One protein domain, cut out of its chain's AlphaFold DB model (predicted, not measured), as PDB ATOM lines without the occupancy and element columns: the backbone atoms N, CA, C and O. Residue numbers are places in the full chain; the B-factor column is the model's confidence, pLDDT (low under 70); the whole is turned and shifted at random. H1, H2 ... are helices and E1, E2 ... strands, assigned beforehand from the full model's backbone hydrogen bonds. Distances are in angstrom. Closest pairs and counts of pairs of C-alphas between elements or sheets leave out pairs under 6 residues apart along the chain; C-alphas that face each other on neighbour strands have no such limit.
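What this domain is: This is residues 294 to 397 of the 414 residues of an uncharacterized protein of Sphingobium chinhatense IP26 (UniProt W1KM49). A strongly twisted sheet of six strands, curled like part of a barrel, wraps round the short helix H1, while H2 and H3 meet at a corner by the start of E5 and the end of E6, and residues 392 to 397 stick out. The printed part has 104 residues, with three named helices and six named strands in the order H1 E1 E2 E3 E4 H2 E5 E6 H3. The mixed sheet runs E1 E2 E3 E4 E5 E6, with E4 and E5 parallel and the other neighbours antiparallel; the class is mixed, helices and strands. The whole is compact, with a radius of gyration of the C-alphas of 13.7 A and spans of 38 by 30 by 22 A.

How they stand to each other: H1, residues 294 to 300, is on the sheet, which curls round it. E1, residues 310 to 312, is an edge strand; the closest C-alphas of H1 and E1, those of Ala 298 and Phe 311, are 6.9 A apart. E2, residues 318 to 321, is antiparallel to E1, with N 311 and O 319 2.8 A apart. E3, residues 329 to 332, is antiparallel to E2, with N 320 and O 330 3.0 A apart. E4, residues 338 to 344, is antiparallel to E3, with N 331 and O 340 2.8 A apart. E1 to E4 form a meander, each strand the antiparallel neighbour of the one before. H2, residues 358 to 366, only grazes the sheet with residues 360 to 365. E5, residues 371 to 376, is parallel to E4, at 36 degrees, with N 372 and O 341 2.9 A apart. E4, H2 and E5 form a strand-helix-strand unit, two parallel neighbour strands with a helix between, and its crossover is right-handed. E6, residues 382 to 386, the other edge strand, forms a hairpin with E5, with N 373 and O 385 2.9 A apart. The closest C-alphas of H1 and E6, those of Phe 297 and Pro 382, are 5.3 A apart. H3, residues 387 to 395, touches H2 about perpendicular, at 83 degrees, the closest C-alphas being those of Leu 364 and Gly 387, 4.6 A apart. H1 is apart from H2 and H3. In H1, H2 and H3 every O i to N i+4 pair is within hydrogen-bond range.

Where its parts are: H1 begins with C-alpha 294 at (134.986, 114.997, 107.416). From first to last C-alpha E4 measures 17.0 A, E5 16.7 A, E6 12.8 A, H3 12.2 A and H2 11.9 A. H3 ends with C-alpha 395 at (149.858, 137.891, 108.934).

The domain as a whole: The C-alphas farthest apart, those of Gly 307 and Gly 397, are 40.6 A apart. The printed part has no cut. The link from E4 to H2, residues 345 to 357, is long. The mean pLDDT of the printed part is 86.0; residues 308, 323 and 324 are under 70.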
ATOM      1  N   ILE A 294     134.682 115.359 106.029       92.12
ATOM      2  CA  ILE A 294     134.986 114.997 107.416       92.12
ATOM      3  C   ILE A 294     135.218 113.491 107.588       92.12
ATOM      4  O   ILE A 294     136.135 113.113 108.308       92.12
ATOM      5  N   ALA A 295     134.474 112.633 106.880       90.06
ATOM      6  CA  ALA A 295     134.705 111.190 106.909       90.06
ATOM      7  C   ALA A 295     136.071 110.837 106.306       90.06
ATOM      8  O   ALA A 295     136.846 110.091 106.903       90.06
ATOM      9  N   ARG A 296     136.414 111.434 105.156       91.50
ATOM     10  CA  ARG A 296     137.737 111.263 104.533       91.50
ATOM     11  C   ARG A 296     138.854 111.753 105.455       91.50
ATOM     12  O   ARG A 296     139.860 111.067 105.606       91.50
ATOM     13  N   PHE A 297     138.657 112.897 106.113       93.38
ATOM     14  CA  PHE A 297     139.606 113.448 107.082       93.38
ATOM     15  C   PHE A 297     139.818 112.516 108.280       93.38
ATOM     16  O   PHE A 297     140.955 112.196 108.624       93.38
ATOM     17  N   ALA A 298     138.725 112.046 108.885       92.50
ATOM     18  CA  ALA A 298     138.757 111.138 110.021       92.50
ATOM     19  C   ALA A 298     139.504 109.843 109.659       92.50
ATOM     20  O   ALA A 298     140.415 109.431 110.379       92.50
ATOM     21  N   HIS A 299     139.208 109.255 108.496       91.38
ATOM     22  CA  HIS A 299     139.911 108.073 108.000       91.38
ATOM     23  C   HIS A 299     141.401 108.314 107.748       91.38
ATOM     24  O   HIS A 299     142.221 107.488 108.148       91.38
ATOM     25  N   ALA A 300     141.774 109.451 107.151       91.06
ATOM     26  CA  ALA A 300     143.175 109.813 106.932       91.06
ATOM     27  C   ALA A 300     143.959 109.957 108.251       91.06
ATOM     28  O   ALA A 300     145.150 109.659 108.306       91.06
ATOM     29  N   LYS A 301     143.284 110.362 109.334       90.00
ATOM     30  CA  LYS A 301     143.845 110.448 110.693       90.00
ATOM     31  C   LYS A 301     143.770 109.127 111.476       90.00
ATOM     32  O   LYS A 301     144.129 109.108 112.647       90.00
ATOM     33  N   GLY A 302     143.318 108.034 110.858       91.31
ATOM     34  CA  GLY A 302     143.246 106.706 111.475       91.31
ATOM     35  C   GLY A 302     141.972 106.429 112.279       91.31
ATOM     36  O   GLY A 302     141.887 105.389 112.937       91.31
ATOM     37  N   TYR A 303     140.980 107.321 112.239       91.62
ATOM     38  CA  TYR A 303     139.690 107.084 112.878       91.62
ATOM     39  C   TYR A 303     138.846 106.107 112.048       91.62
ATOM     40  O   TYR A 303     138.895 106.062 110.812       91.62
ATOM     41  N   LYS A 304     138.033 105.320 112.746       89.75
ATOM     42  CA  LYS A 304     137.076 104.374 112.174       89.75
ATOM     43  C   LYS A 304     135.667 104.896 112.407       89.75
ATOM     44  O   LYS A 304     135.371 105.363 113.502       89.75
ATOM     45  N   ALA A 305     134.826 104.825 111.381       86.25
ATOM     46  CA  ALA A 305     133.430 105.228 111.490       86.25
ATOM     47  C   ALA A 305     132.679 104.310 112.467       86.25
ATOM     48  O   ALA A 305     132.879 103.094 112.453       86.25
ATOM     49  N   ASP A 306     131.834 104.915 113.294       80.56
ATOM     50  CA  ASP A 306     130.875 104.260 114.181       80.56
ATOM     51  C   ASP A 306     129.514 104.938 113.966       80.56
ATOM     52  O   ASP A 306     129.110 105.833 114.707       80.56
ATOM     53  N   GLY A 307     128.867 104.576 112.853       74.44
ATOM     54  CA  GLY A 307     127.697 105.276 112.315       74.44
ATOM     55  C   GLY A 307     128.052 106.513 111.482       74.44
ATOM     56  O   GLY A 307     129.218 106.755 111.164       74.44
ATOM     57  N   ASP A 308     127.031 107.296 111.127       68.62
ATOM     58  CA  ASP A 308     127.174 108.451 110.224       68.62
ATOM     59  C   ASP A 308     127.636 109.735 110.937       68.62
ATOM     60  O   ASP A 308     128.184 110.645 110.313       68.62
ATOM     61  N   ASP A 309     127.490 109.782 112.263       82.25
ATOM     62  CA  ASP A 309     127.712 110.980 113.080       82.25
ATOM     63  C   ASP A 309     128.845 110.839 114.108       82.25
ATOM     64  O   ASP A 309     129.008 111.700 114.987       82.25
ATOM     65  N   ARG A 310     129.646 109.765 114.022       87.38
ATOM     66  CA  ARG A 310     130.757 109.527 114.950       87.38
ATOM     67  C   ARG A 310     131.897 108.697 114.354       87.38
ATOM     68  O   ARG A 310     131.693 107.769 113.580       87.38
ATOM     69  N   PHE A 311     133.119 109.010 114.776       91.75
ATOM     70  CA  PHE A 311     134.344 108.296 114.430       91.75
ATOM     71  C   PHE A 311     135.198 108.077 115.681       91.75
ATOM     72  O   PHE A 311     135.370 109.004 116.465       91.75
ATOM     73  N   PHE A 312     135.794 106.896 115.842       91.00
ATOM     74  CA  PHE A 312     136.664 106.560 116.975       91.00
ATOM     75  C   PHE A 312     138.084 106.247 116.532       91.00
ATOM     76  O   PHE A 312     138.306 105.580 115.520       91.00
ATOM     77  N   HIS A 313     139.047 106.677 117.333       93.19
ATOM     78  CA  HIS A 313     140.450 106.347 117.167       93.19
ATOM     79  C   HIS A 313     140.905 105.338 118.233       93.19
ATOM     80  O   HIS A 313     140.271 105.154 119.274       93.19
ATOM     81  N   SER A 314     142.005 104.635 117.966       88.38
ATOM     82  CA  SER A 314     142.520 103.580 118.849       88.38
ATOM     83  C   SER A 314     143.070 104.098 120.184       88.38
ATOM     84  O   SER A 314     143.173 103.321 121.130       88.38
ATOM     85  N   ASP A 315     143.392 105.389 120.282       86.12
ATOM     86  CA  ASP A 315     143.788 106.061 121.532       86.12
ATOM     87  C   ASP A 315     142.594 106.451 122.428       86.12
ATOM     88  O   ASP A 315     142.782 107.015 123.508       86.12
ATOM     89  N   GLY A 316     141.369 106.144 121.990       85.06
ATOM     90  CA  GLY A 316     140.127 106.456 122.689       85.06
ATOM     91  C   GLY A 316     139.580 107.858 122.419       85.06
ATOM     92  O   GLY A 316     138.522 108.187 122.951       85.06
ATOM     93  N   SER A 317     140.252 108.678 121.606       88.75
ATOM     94  CA  SER A 317     139.670 109.920 121.091       88.75
ATOM     95  C   SER A 317     138.572 109.635 120.064       88.75
ATOM     96  O   SER A 317     138.526 108.570 119.438       88.75
ATOM     97  N   TRP A 318     137.654 110.583 119.903       89.94
ATOM     98  CA  TRP A 318     136.554 110.456 118.954       89.94
ATOM     99  C   TRP A 318     136.171 111.795 118.335       89.94
ATOM    100  O   TRP A 318     136.331 112.849 118.942       89.94
ATOM    101  N   ILE A 319     135.651 111.738 117.112       93.00
ATOM    102  CA  ILE A 319     135.078 112.872 116.387       93.00
ATOM    103  C   ILE A 319     133.581 112.629 116.274       93.00
ATOM    104  O   ILE A 319     133.175 111.533 115.901       93.00
ATOM    105  N   GLY A 320     132.746 113.616 116.575       90.00
ATOM    106  CA  GLY A 320     131.301 113.462 116.419       90.00
ATOM    107  C   GLY A 320     130.572 114.780 116.236       90.00
ATOM    108  O   GLY A 320     131.165 115.854 116.355       90.00
ATOM    109  N   ARG A 321     129.280 114.693 115.914       86.50
ATOM    110  CA  ARG A 321     128.426 115.874 115.743       86.50
ATOM    111  C   ARG A 321     128.301 116.673 117.036       86.50
ATOM    112  O   ARG A 321     127.968 116.129 118.089       86.50
ATOM    113  N   ALA A 322     128.496 117.983 116.925       79.00
ATOM    114  CA  ALA A 322     128.309 118.932 118.012       79.00
ATOM    115  C   ALA A 322     126.994 119.704 117.819       79.00
ATOM    116  O   ALA A 322     126.882 120.576 116.954       79.00
ATOM    117  N   ASN A 323     125.989 119.411 118.645       64.88
ATOM    118  CA  ASN A 323     124.681 120.062 118.558       64.88
ATOM    119  C   ASN A 323     124.756 121.542 118.964       64.88
ATOM    120  O   ASN A 323     125.230 121.881 120.046       64.88
ATOM    121  N   GLY A 324     124.231 122.428 118.112       56.16
ATOM    122  CA  GLY A 324     124.068 123.852 118.428       56.16
ATOM    123  C   GLY A 324     125.349 124.693 118.385       56.16
ATOM    124  O   GLY A 324     125.328 125.839 118.832       56.16
ATOM    125  N   SER A 325     126.447 124.160 117.844       70.19
ATOM    126  CA  SER A 325     127.697 124.901 117.649       70.19
ATOM    127  C   SER A 325     127.883 125.311 116.182       70.19
ATOM    128  O   SER A 325     127.348 124.685 115.268       70.19
ATOM    129  N   ARG A 326     128.617 126.407 115.940       77.94
ATOM    130  CA  ARG A 326     128.883 126.920 114.580       77.94
ATOM    131  C   ARG A 326     129.806 125.996 113.778       77.94
ATOM    132  O   ARG A 326     129.745 125.995 112.556       77.94
ATOM    133  N   PHE A 327     130.635 125.223 114.477       87.38
ATOM    134  CA  PHE A 327     131.503 124.183 113.940       87.38
ATOM    135  C   PHE A 327     130.818 122.833 114.192       87.38
ATOM    136  O   PHE A 327     130.848 122.355 115.318       87.38
ATOM    137  N   PRO A 328     130.164 122.223 113.191       86.69
ATOM    138  CA  PRO A 328     129.205 121.132 113.405       86.69
ATOM    139  C   PRO A 328     129.809 119.817 113.922       86.69
ATOM    140  O   PRO A 328     129.072 118.858 114.156       86.69
ATOM    141  N   TRP A 329     131.129 119.753 114.089       92.94
ATOM    142  CA  TRP A 329     131.860 118.588 114.564       92.94
ATOM    143  C   TRP A 329     132.806 118.977 115.692       92.94
ATOM    144  O   TRP A 329     133.382 120.061 115.682       92.94
ATOM    145  N   GLU A 330     133.014 118.069 116.634       93.25
ATOM    146  CA  GLU A 330     134.004 118.217 117.696       93.25
ATOM    147  C   GLU A 330     134.863 116.960 117.800       93.25
ATOM    148  O   GLU A 330     134.386 115.842 117.606       93.25
ATOM    149  N   CYS A 331     136.141 117.160 118.094       91.38
ATOM    150  CA  CYS A 331     137.084 116.132 118.485       91.38
ATOM    151  C   CYS A 331     137.188 116.126 120.002       91.38
ATOM    152  O   CYS A 331     137.415 117.177 120.608       91.38
ATOM    153  N   ARG A 332     137.077 114.955 120.618       90.12
ATOM    154  CA  ARG A 332     137.251 114.782 122.054       90.12
ATOM    155  C   ARG A 332     138.323 113.762 122.375       90.12
ATOM    156  O   ARG A 332     138.511 112.791 121.648       90.12
ATOM    157  N   SER A 333     138.995 113.969 123.498       89.38
ATOM    158  CA  SER A 333     139.929 113.006 124.068       89.38
ATOM    159  C   SER A 333     139.199 111.776 124.627       89.38
ATOM    160  O   SER A 333     137.974 111.760 124.778       89.38
ATOM    161  N   SER A 334     139.967 110.764 125.033       83.81
ATOM    162  CA  SER A 334     139.444 109.589 125.741       83.81
ATOM    163  C   SER A 334     138.818 109.904 127.105       83.81
ATOM    164  O   SER A 334     138.017 109.113 127.600       83.81
ATOM    165  N   SER A 335     139.122 111.064 127.703       76.12
ATOM    166  CA  SER A 335     138.468 111.557 128.924       76.12
ATOM    167  C   SER A 335     137.188 112.357 128.651       76.12
ATOM    168  O   SER A 335     136.486 112.719 129.594       76.12
ATOM    169  N   GLY A 336     136.862 112.625 127.381       76.00
ATOM    170  CA  GLY A 336     135.689 113.402 126.978       76.00
ATOM    171  C   GLY A 336     135.889 114.922 126.988       76.00
ATOM    172  O   GLY A 336     134.904 115.652 126.842       76.00
ATOM    173  N   GLU A 337     137.128 115.396 127.137       80.81
ATOM    174  CA  GLU A 337     137.508 116.804 126.968       80.81
ATOM    175  C   GLU A 337     137.527 117.170 125.481       80.81
ATOM    176  O   GLU A 337     137.997 116.384 124.660       80.81
ATOM    177  N   VAL A 338     137.010 118.348 125.125       86.62
ATOM    178  CA  VAL A 338     137.020 118.813 123.734       86.62
ATOM    179  C   VAL A 338     138.421 119.291 123.374       86.62
ATOM    180  O   VAL A 338     138.946 120.209 123.996       86.62
ATOM    181  N   LEU A 339     139.004 118.662 122.359       88.62
ATOM    182  CA  LEU A 339     140.321 118.997 121.829       88.62
ATOM    183  C   LEU A 339     140.234 120.051 120.723       88.62
ATOM    184  O   LEU A 339     141.124 120.884 120.615       88.62
ATOM    185  N   CYS A 340     139.201 119.985 119.879       91.12
ATOM    186  CA  CYS A 340     139.031 120.891 118.743       91.12
ATOM    187  C   CYS A 340     137.599 120.836 118.197       91.12
ATOM    188  O   CYS A 340     136.935 119.803 118.284       91.12
ATOM    189  N   TYR A 341     137.144 121.919 117.581       92.38
ATOM    190  CA  TYR A 341     135.914 122.002 116.810       92.38
ATOM    191  C   TYR A 341     136.229 122.100 115.313       92.38
ATOM    192  O   TYR A 341     137.045 122.920 114.889       92.38
ATOM    193  N   TYR A 342     135.542 121.304 114.493       93.19
ATOM    194  CA  TYR A 342     135.762 121.211 113.051       93.19
ATOM    195  C   TYR A 342     134.603 121.772 112.228       93.19
ATOM    196  O   TYR A 342     133.428 121.473 112.458       93.19
ATOM    197  N   TYR A 343     134.958 122.540 111.200       91.75
ATOM    198  CA  TYR A 343     134.034 122.991 110.166       91.75
ATOM    199  C   TYR A 343     134.460 122.405 108.815       91.75
ATOM    200  O   TYR A 343     135.418 122.887 108.205       91.75
ATOM    201  N   PRO A 344     133.802 121.334 108.342       90.69
ATOM    202  CA  PRO A 344     134.136 120.718 107.070       90.69
ATOM    203  C   PRO A 344     133.506 121.466 105.898       90.69
ATOM    204  O   PRO A 344     132.310 121.752 105.898       90.69
ATOM    205  N   LYS A 345     134.302 121.733 104.862       87.31
ATOM    206  CA  LYS A 345     133.830 122.293 103.594       87.31
ATOM    207  C   LYS A 345     134.671 121.741 102.448       87.31
ATOM    208  O   LYS A 345     135.894 121.791 102.499       87.31
ATOM    209  N   ALA A 346     134.020 121.201 101.419       86.88
ATOM    210  CA  ALA A 346     134.688 120.712 100.209       86.88
ATOM    211  C   ALA A 346     135.144 121.904  99.361       86.88
ATOM    212  O   ALA A 346     134.472 122.286  98.412       86.88
ATOM    213  N   HIS A 347     136.225 122.553  99.780       85.50
ATOM    214  CA  HIS A 347     136.714 123.786  99.179       85.50
ATOM    215  C   HIS A 347     138.234 123.805  99.193       85.50
ATOM    216  O   HIS A 347     138.835 123.502 100.221       85.50
ATOM    217  N   CYS A 348     138.847 124.202  98.080       88.19
ATOM    218  CA  CYS A 348     140.291 124.372  97.973       88.19
ATOM    219  C   CYS A 348     140.664 125.855  97.957       88.19
ATOM    220  O   CYS A 348     140.298 126.577  97.032       88.19
ATOM    221  N   LEU A 349     141.408 126.301  98.976       81.44
ATOM    222  CA  LEU A 349     141.860 127.696  99.100       81.44
ATOM    223  C   LEU A 349     142.823 128.122  97.988       81.44
ATOM    224  O   LEU A 349     142.905 129.305  97.685       81.44
ATOM    225  N   GLU A 350     143.550 127.171  97.403       80.88
ATOM    226  CA  GLU A 350     144.517 127.434  96.330       80.88
ATOM    227  C   GLU A 350     143.837 127.613  94.966       80.88
ATOM    228  O   GLU A 350     144.400 128.246  94.078       80.88
ATOM    229  N   LEU A 351     142.632 127.059  94.791       77.12
ATOM    230  CA  LEU A 351     141.883 127.135  93.536       77.12
ATOM    231  C   LEU A 351     140.857 128.265  93.548       77.12
ATOM    232  O   LEU A 351     140.660 128.931  92.532       77.12
ATOM    233  N   GLU A 352     140.185 128.470  94.684       79.62
ATOM    234  CA  GLU A 352     139.019 129.339  94.742       79.62
ATOM    235  C   GLU A 352     138.948 130.163  96.036       79.62
ATOM    236  O   GLU A 352     139.269 129.671  97.124       79.62
ATOM    237  N   PRO A 353     138.409 131.393  95.961       79.12
ATOM    238  CA  PRO A 353     138.033 132.178  97.125       79.12
ATOM    239  C   PRO A 353     137.104 131.429  98.095       79.12
ATOM    240  O   PRO A 353     135.969 131.101  97.748       79.12
ATOM    241  N   LEU A 354     137.514 131.231  99.350       82.00
ATOM    242  CA  LEU A 354     136.631 130.670 100.379       82.00
ATOM    243  C   LEU A 354     135.819 131.753 101.112       82.00
ATOM    244  O   LEU A 354     136.304 132.426 102.017       82.00
ATOM    245  N   GLN A 355     134.531 131.869 100.800       78.81
ATOM    246  CA  GLN A 355     133.640 132.738 101.570       78.81
ATOM    247  C   GLN A 355     133.209 132.066 102.888       78.81
ATOM    248  O   GLN A 355     132.643 130.963 102.874       78.81
ATOM    249  N   ILE A 356     133.458 132.743 104.014       78.62
ATOM    250  CA  ILE A 356     133.047 132.344 105.372       78.62
ATOM    251  C   ILE A 356     132.348 133.498 106.093       78.62
ATOM    252  O   ILE A 356     132.603 134.671 105.817       78.62
ATOM    253  N   GLU A 357     131.446 133.165 107.015       76.94
ATOM    254  CA  GLU A 357     130.798 134.156 107.876       76.94
ATOM    255  C   GLU A 357     131.820 134.784 108.845       76.94
ATOM    256  O   GLU A 357     132.744 134.120 109.321       76.94
ATOM    257  N   ALA A 358     131.652 136.074 109.154       75.25
ATOM    258  CA  ALA A 358     132.589 136.824 109.996       75.25
ATOM    259  C   ALA A 358     132.698 136.266 111.426       75.25
ATOM    260  O   ALA A 358     133.728 136.429 112.072       75.25
ATOM    261  N   ASP A 359     131.659 135.593 111.916       79.31
ATOM    262  CA  ASP A 359     131.659 134.940 113.223       79.31
ATOM    263  C   ASP A 359     132.467 133.630 113.233       79.31
ATOM    264  O   ASP A 359     133.133 133.354 114.227       79.31
ATOM    265  N   LEU A 360     132.493 132.860 112.136       83.19
ATOM    266  CA  LEU A 360     133.379 131.697 111.984       83.19
ATOM    267  C   LEU A 360     134.844 132.132 111.993       83.19
ATOM    268  O   LEU A 360     135.655 131.541 112.702       83.19
ATOM    269  N   TRP A 361     135.163 133.198 111.251       85.69
ATOM    270  CA  TRP A 361     136.493 133.797 111.312       85.69
ATOM    271  C   TRP A 361     136.799 134.352 112.708       85.69
ATOM    272  O   TRP A 361     137.868 134.101 113.247       85.69
ATOM    273  N   GLY A 362     135.848 135.056 113.328       83.75
ATOM    274  CA  GLY A 362     136.012 135.619 114.666       83.75
ATOM    275  C   GLY A 362     136.310 134.565 115.735       83.75
ATOM    276  O   GLY A 362     137.102 134.831 116.633       83.75
ATOM    277  N   LEU A 363     135.733 133.362 115.630       84.75
ATOM    278  CA  LEU A 363     136.049 132.240 116.521       84.75
ATOM    279  C   LEU A 363     137.478 131.721 116.313       84.75
ATOM    280  O   LEU A 363     138.183 131.500 117.295       84.75
ATOM    281  N   LEU A 364     137.918 131.586 115.058       85.94
ATOM    282  CA  LEU A 364     139.294 131.199 114.725       85.94
ATOM    283  C   LEU A 364     140.311 132.245 115.187       85.94
ATOM    284  O   LEU A 364     141.361 131.884 115.696       85.94
ATOM    285  N   ASP A 365     139.990 133.528 115.049       84.25
ATOM    286  CA  ASP A 365     140.875 134.632 115.432       84.25
ATOM    287  C   ASP A 365     140.965 134.790 116.962       84.25
ATOM    288  O   ASP A 365     142.028 135.062 117.507       84.25
ATOM    289  N   GLN A 366     139.859 134.569 117.687       85.88
ATOM    290  CA  GLN A 366     139.829 134.669 119.153       85.88
ATOM    291  C   GLN A 366     140.371 133.423 119.862       85.88
ATOM    292  O   GLN A 366     140.913 133.539 120.963       85.88
ATOM    293  N   ARG A 367     140.179 132.230 119.283       87.69
ATOM    294  CA  ARG A 367     140.601 130.939 119.854       87.69
ATOM    295  C   ARG A 367     141.204 130.027 118.774       87.69
ATOM    296  O   ARG A 367     140.630 128.989 118.447       87.69
ATOM    297  N   PRO A 368     142.376 130.384 118.228       88.12
ATOM    298  CA  PRO A 368     142.974 129.700 117.077       88.12
ATOM    299  C   PRO A 368     143.370 128.239 117.321       88.12
ATOM    300  O   PRO A 368     143.561 127.489 116.363       88.12
ATOM    301  N   THR A 369     143.485 127.832 118.585       89.56
ATOM    302  CA  THR A 369     143.790 126.460 119.008       89.56
ATOM    303  C   THR A 369     142.568 125.554 119.071       89.56
ATOM    304  O   THR A 369     142.719 124.340 118.992       89.56
ATOM    305  N   ASP A 370     141.374 126.132 119.209       88.50
ATOM    306  CA  ASP A 370     140.156 125.385 119.538       88.50
ATOM    307  C   ASP A 370     139.306 125.110 118.290       88.50
ATOM    308  O   ASP A 370     138.390 124.292 118.336       88.50
ATOM    309  N   TYR A 371     139.583 125.804 117.184       91.44
ATOM    310  CA  TYR A 371     138.785 125.779 115.963       91.44
ATOM    311  C   TYR A 371     139.658 125.488 114.736       91.44
ATOM    312  O   TYR A 371     140.721 126.084 114.550       91.44
ATOM    313  N   SER A 372     139.163 124.613 113.858       93.00
ATOM    314  CA  SER A 372     139.830 124.217 112.614       93.00
ATOM    315  C   SER A 372     138.828 124.065 111.464       93.00
ATOM    316  O   SER A 372     137.739 123.507 111.625       93.00
ATOM    317  N   PHE A 373     139.206 124.501 110.262       93.31
ATOM    318  CA  PHE A 373     138.499 124.129 109.035       93.31
ATOM    319  C   PHE A 373     139.046 122.812 108.484       93.31
ATOM    320  O   PHE A 373     140.256 122.603 108.456       93.31
ATOM    321  N   ILE A 374     138.162 121.949 107.985       94.44
ATOM    322  CA  ILE A 374     138.556 120.785 107.185       94.44
ATOM    323  C   ILE A 374     138.228 121.100 105.730       94.44
ATOM    324  O   ILE A 374     137.062 121.076 105.332       94.44
ATOM    325  N   LEU A 375     139.263 121.442 104.970       92.12
ATOM    326  CA  LEU A 375     139.191 121.861 103.573       92.12
ATOM    327  C   LEU A 375     139.733 120.763 102.658       92.12
ATOM    328  O   LEU A 375     140.103 119.692 103.132       92.12
ATOM    329  N   THR A 376     139.775 121.003 101.352       90.50
ATOM    330  CA  THR A 376     140.372 120.079 100.377       90.50
ATOM    331  C   THR A 376     141.594 120.698  99.712       90.50
ATOM    332  O   THR A 376     141.607 121.895  99.450       90.50
ATOM    333  N   THR A 377     142.610 119.898  99.415       89.19
ATOM    334  CA  THR A 377     143.747 120.296  98.569       89.19
ATOM    335  C   THR A 377     143.345 120.312  97.084       89.19
ATOM    336  O   THR A 377     142.249 119.838  96.753       89.19
ATOM    337  N   PRO A 378     144.201 120.801  96.161       84.31
ATOM    338  CA  PRO A 378     143.954 120.682  94.719       84.31
ATOM    339  C   PRO A 378     143.764 119.233  94.249       84.31
ATOM    340  O   PRO A 378     142.990 118.979  93.331       84.31
ATOM    341  N   ASP A 379     144.399 118.277  94.933       85.56
ATOM    342  CA  ASP A 379     144.255 116.840  94.673       85.56
ATOM    343  C   ASP A 379     142.946 116.252  95.243       85.56
ATOM    344  O   ASP A 379     142.657 115.068  95.080       85.56
ATOM    345  N   GLY A 380     142.138 117.069  95.926       80.94
ATOM    346  CA  GLY A 380     140.864 116.674  96.523       80.94
ATOM    347  C   GLY A 380     140.985 115.978  97.881       80.94
ATOM    348  O   GLY A 380     139.961 115.537  98.421       80.94
ATOM    349  N   GLU A 381     142.190 115.900  98.450       88.50
ATOM    350  CA  GLU A 381     142.456 115.292  99.756       88.50
ATOM    351  C   GLU A 381     142.065 116.239 100.900       88.50
ATOM    352  O   GLU A 381     142.278 117.450 100.801       88.50
ATOM    353  N   PRO A 382     141.474 115.736 101.995       91.56
ATOM    354  CA  PRO A 382     141.081 116.574 103.114       91.56
ATOM    355  C   PRO A 382     142.304 117.074 103.893       91.56
ATOM    356  O   PRO A 382     143.173 116.297 104.288       91.56
ATOM    357  N   VAL A 383     142.334 118.371 104.190       92.25
ATOM    358  CA  VAL A 383     143.400 119.016 104.955       92.25
ATOM    359  C   VAL A 383     142.821 119.846 106.097       92.25
ATOM    360  O   VAL A 383     141.840 120.571 105.939       92.25
ATOM    361  N   GLU A 384     143.441 119.737 107.269       94.00
ATOM    362  CA  GLU A 384     143.093 120.546 108.434       94.00
ATOM    363  C   GLU A 384     143.805 121.899 108.378       94.00
ATOM    364  O   GLU A 384     145.035 121.969 108.453       94.00
ATOM    365  N   MET A 385     143.024 122.968 108.269       90.88
ATOM    366  CA  MET A 385     143.465 124.350 108.422       90.88
ATOM    367  C   MET A 385     143.105 124.834 109.828       90.88
ATOM    368  O   MET A 385     141.970 125.245 110.080       90.88
ATOM    369  N   THR A 386     144.069 124.766 110.745       91.19
ATOM    370  CA  THR A 386     143.900 125.269 112.116       91.19
ATOM    371  C   THR A 386     143.749 126.788 112.128       91.19
ATOM    372  O   THR A 386     144.281 127.479 111.252       91.19
ATOM    373  N   GLY A 387     143.064 127.328 113.141       86.69
ATOM    374  CA  GLY A 387     142.968 128.776 113.331       86.69
ATOM    375  C   GLY A 387     144.336 129.445 113.421       86.69
ATOM    376  O   GLY A 387     144.544 130.474 112.784       86.69
ATOM    377  N   THR A 388     145.302 128.815 114.100       90.00
ATOM    378  CA  THR A 388     146.684 129.319 114.180       90.00
ATOM    379  C   THR A 388     147.309 129.447 112.796       90.00
ATOM    380  O   THR A 388     147.795 130.517 112.441       90.00
ATOM    381  N   ARG A 389     147.222 128.391 111.978       88.56
ATOM    382  CA  ARG A 389     147.779 128.390 110.621       88.56
ATOM    383  C   ARG A 389     147.121 129.455 109.748       88.56
ATOM    384  O   ARG A 389     147.805 130.138 108.999       88.56
ATOM    385  N   LEU A 390     145.806 129.625 109.845       86.81
ATOM    386  CA  LEU A 390     145.091 130.648 109.081       86.81
ATOM    387  C   LEU A 390     145.453 132.069 109.533       86.81
ATOM    388  O   LEU A 390     145.591 132.958 108.695       86.81
ATOM    389  N   CYS A 391     145.650 132.293 110.832       84.75
ATOM    390  CA  CYS A 391     146.125 133.578 111.346       84.75
ATOM    391  C   CYS A 391     147.547 133.888 110.856       84.75
ATOM    392  O   CYS A 391     147.794 135.004 110.404       84.75
ATOM    393  N   GLU A 392     148.446 132.901 110.853       88.31
ATOM    394  CA  GLU A 392     149.804 133.029 110.302       88.31
ATOM    395  C   GLU A 392     149.782 133.330 108.797       88.31
ATOM    396  O   GLU A 392     150.484 134.226 108.335       88.31
ATOM    397  N   MET A 393     148.932 132.639 108.029       85.00
ATOM    398  CA  MET A 393     148.751 132.904 106.596       85.00
ATOM    399  C   MET A 393     148.245 134.331 106.348       85.00
ATOM    400  O   MET A 393     148.665 134.974 105.388       85.00
ATOM    401  N   ARG A 394     147.369 134.857 107.216       84.31
ATOM    402  CA  ARG A 394     146.890 136.246 107.140       84.31
ATOM    403  C   ARG A 394     148.014 137.233 107.439       84.31
ATOM    404  O   ARG A 394     148.203 138.189 106.696       84.31
ATOM    405  N   GLU A 395     148.747 137.020 108.527       83.19
ATOM    406  CA  GLU A 395     149.858 137.891 108.934       83.19
ATOM    407  C   GLU A 395     151.000 137.883 107.912       83.19
ATOM    408  O   GLU A 395     151.627 138.914 107.677       83.19
ATOM    409  N   GLY A 396     151.222 136.743 107.255       80.56
ATOM    410  CA  GLY A 396     152.169 136.580 106.156       80.56
ATOM    411  C   GLY A 396     151.666 137.066 104.792       80.56
ATOM    412  O   GLY A 396     152.392 136.912 103.814       80.56
ATOM    413  N   GLY A 397     150.447 137.614 104.698       77.69
ATOM    414  CA  GLY A 397     149.865 138.123 103.449       77.69
ATOM    415  C   GLY A 397     149.467 137.051 102.427       77.69
ATOM    416  O   GLY A 397     149.162 137.380 101.288       77.69
TER     417      GLY A 397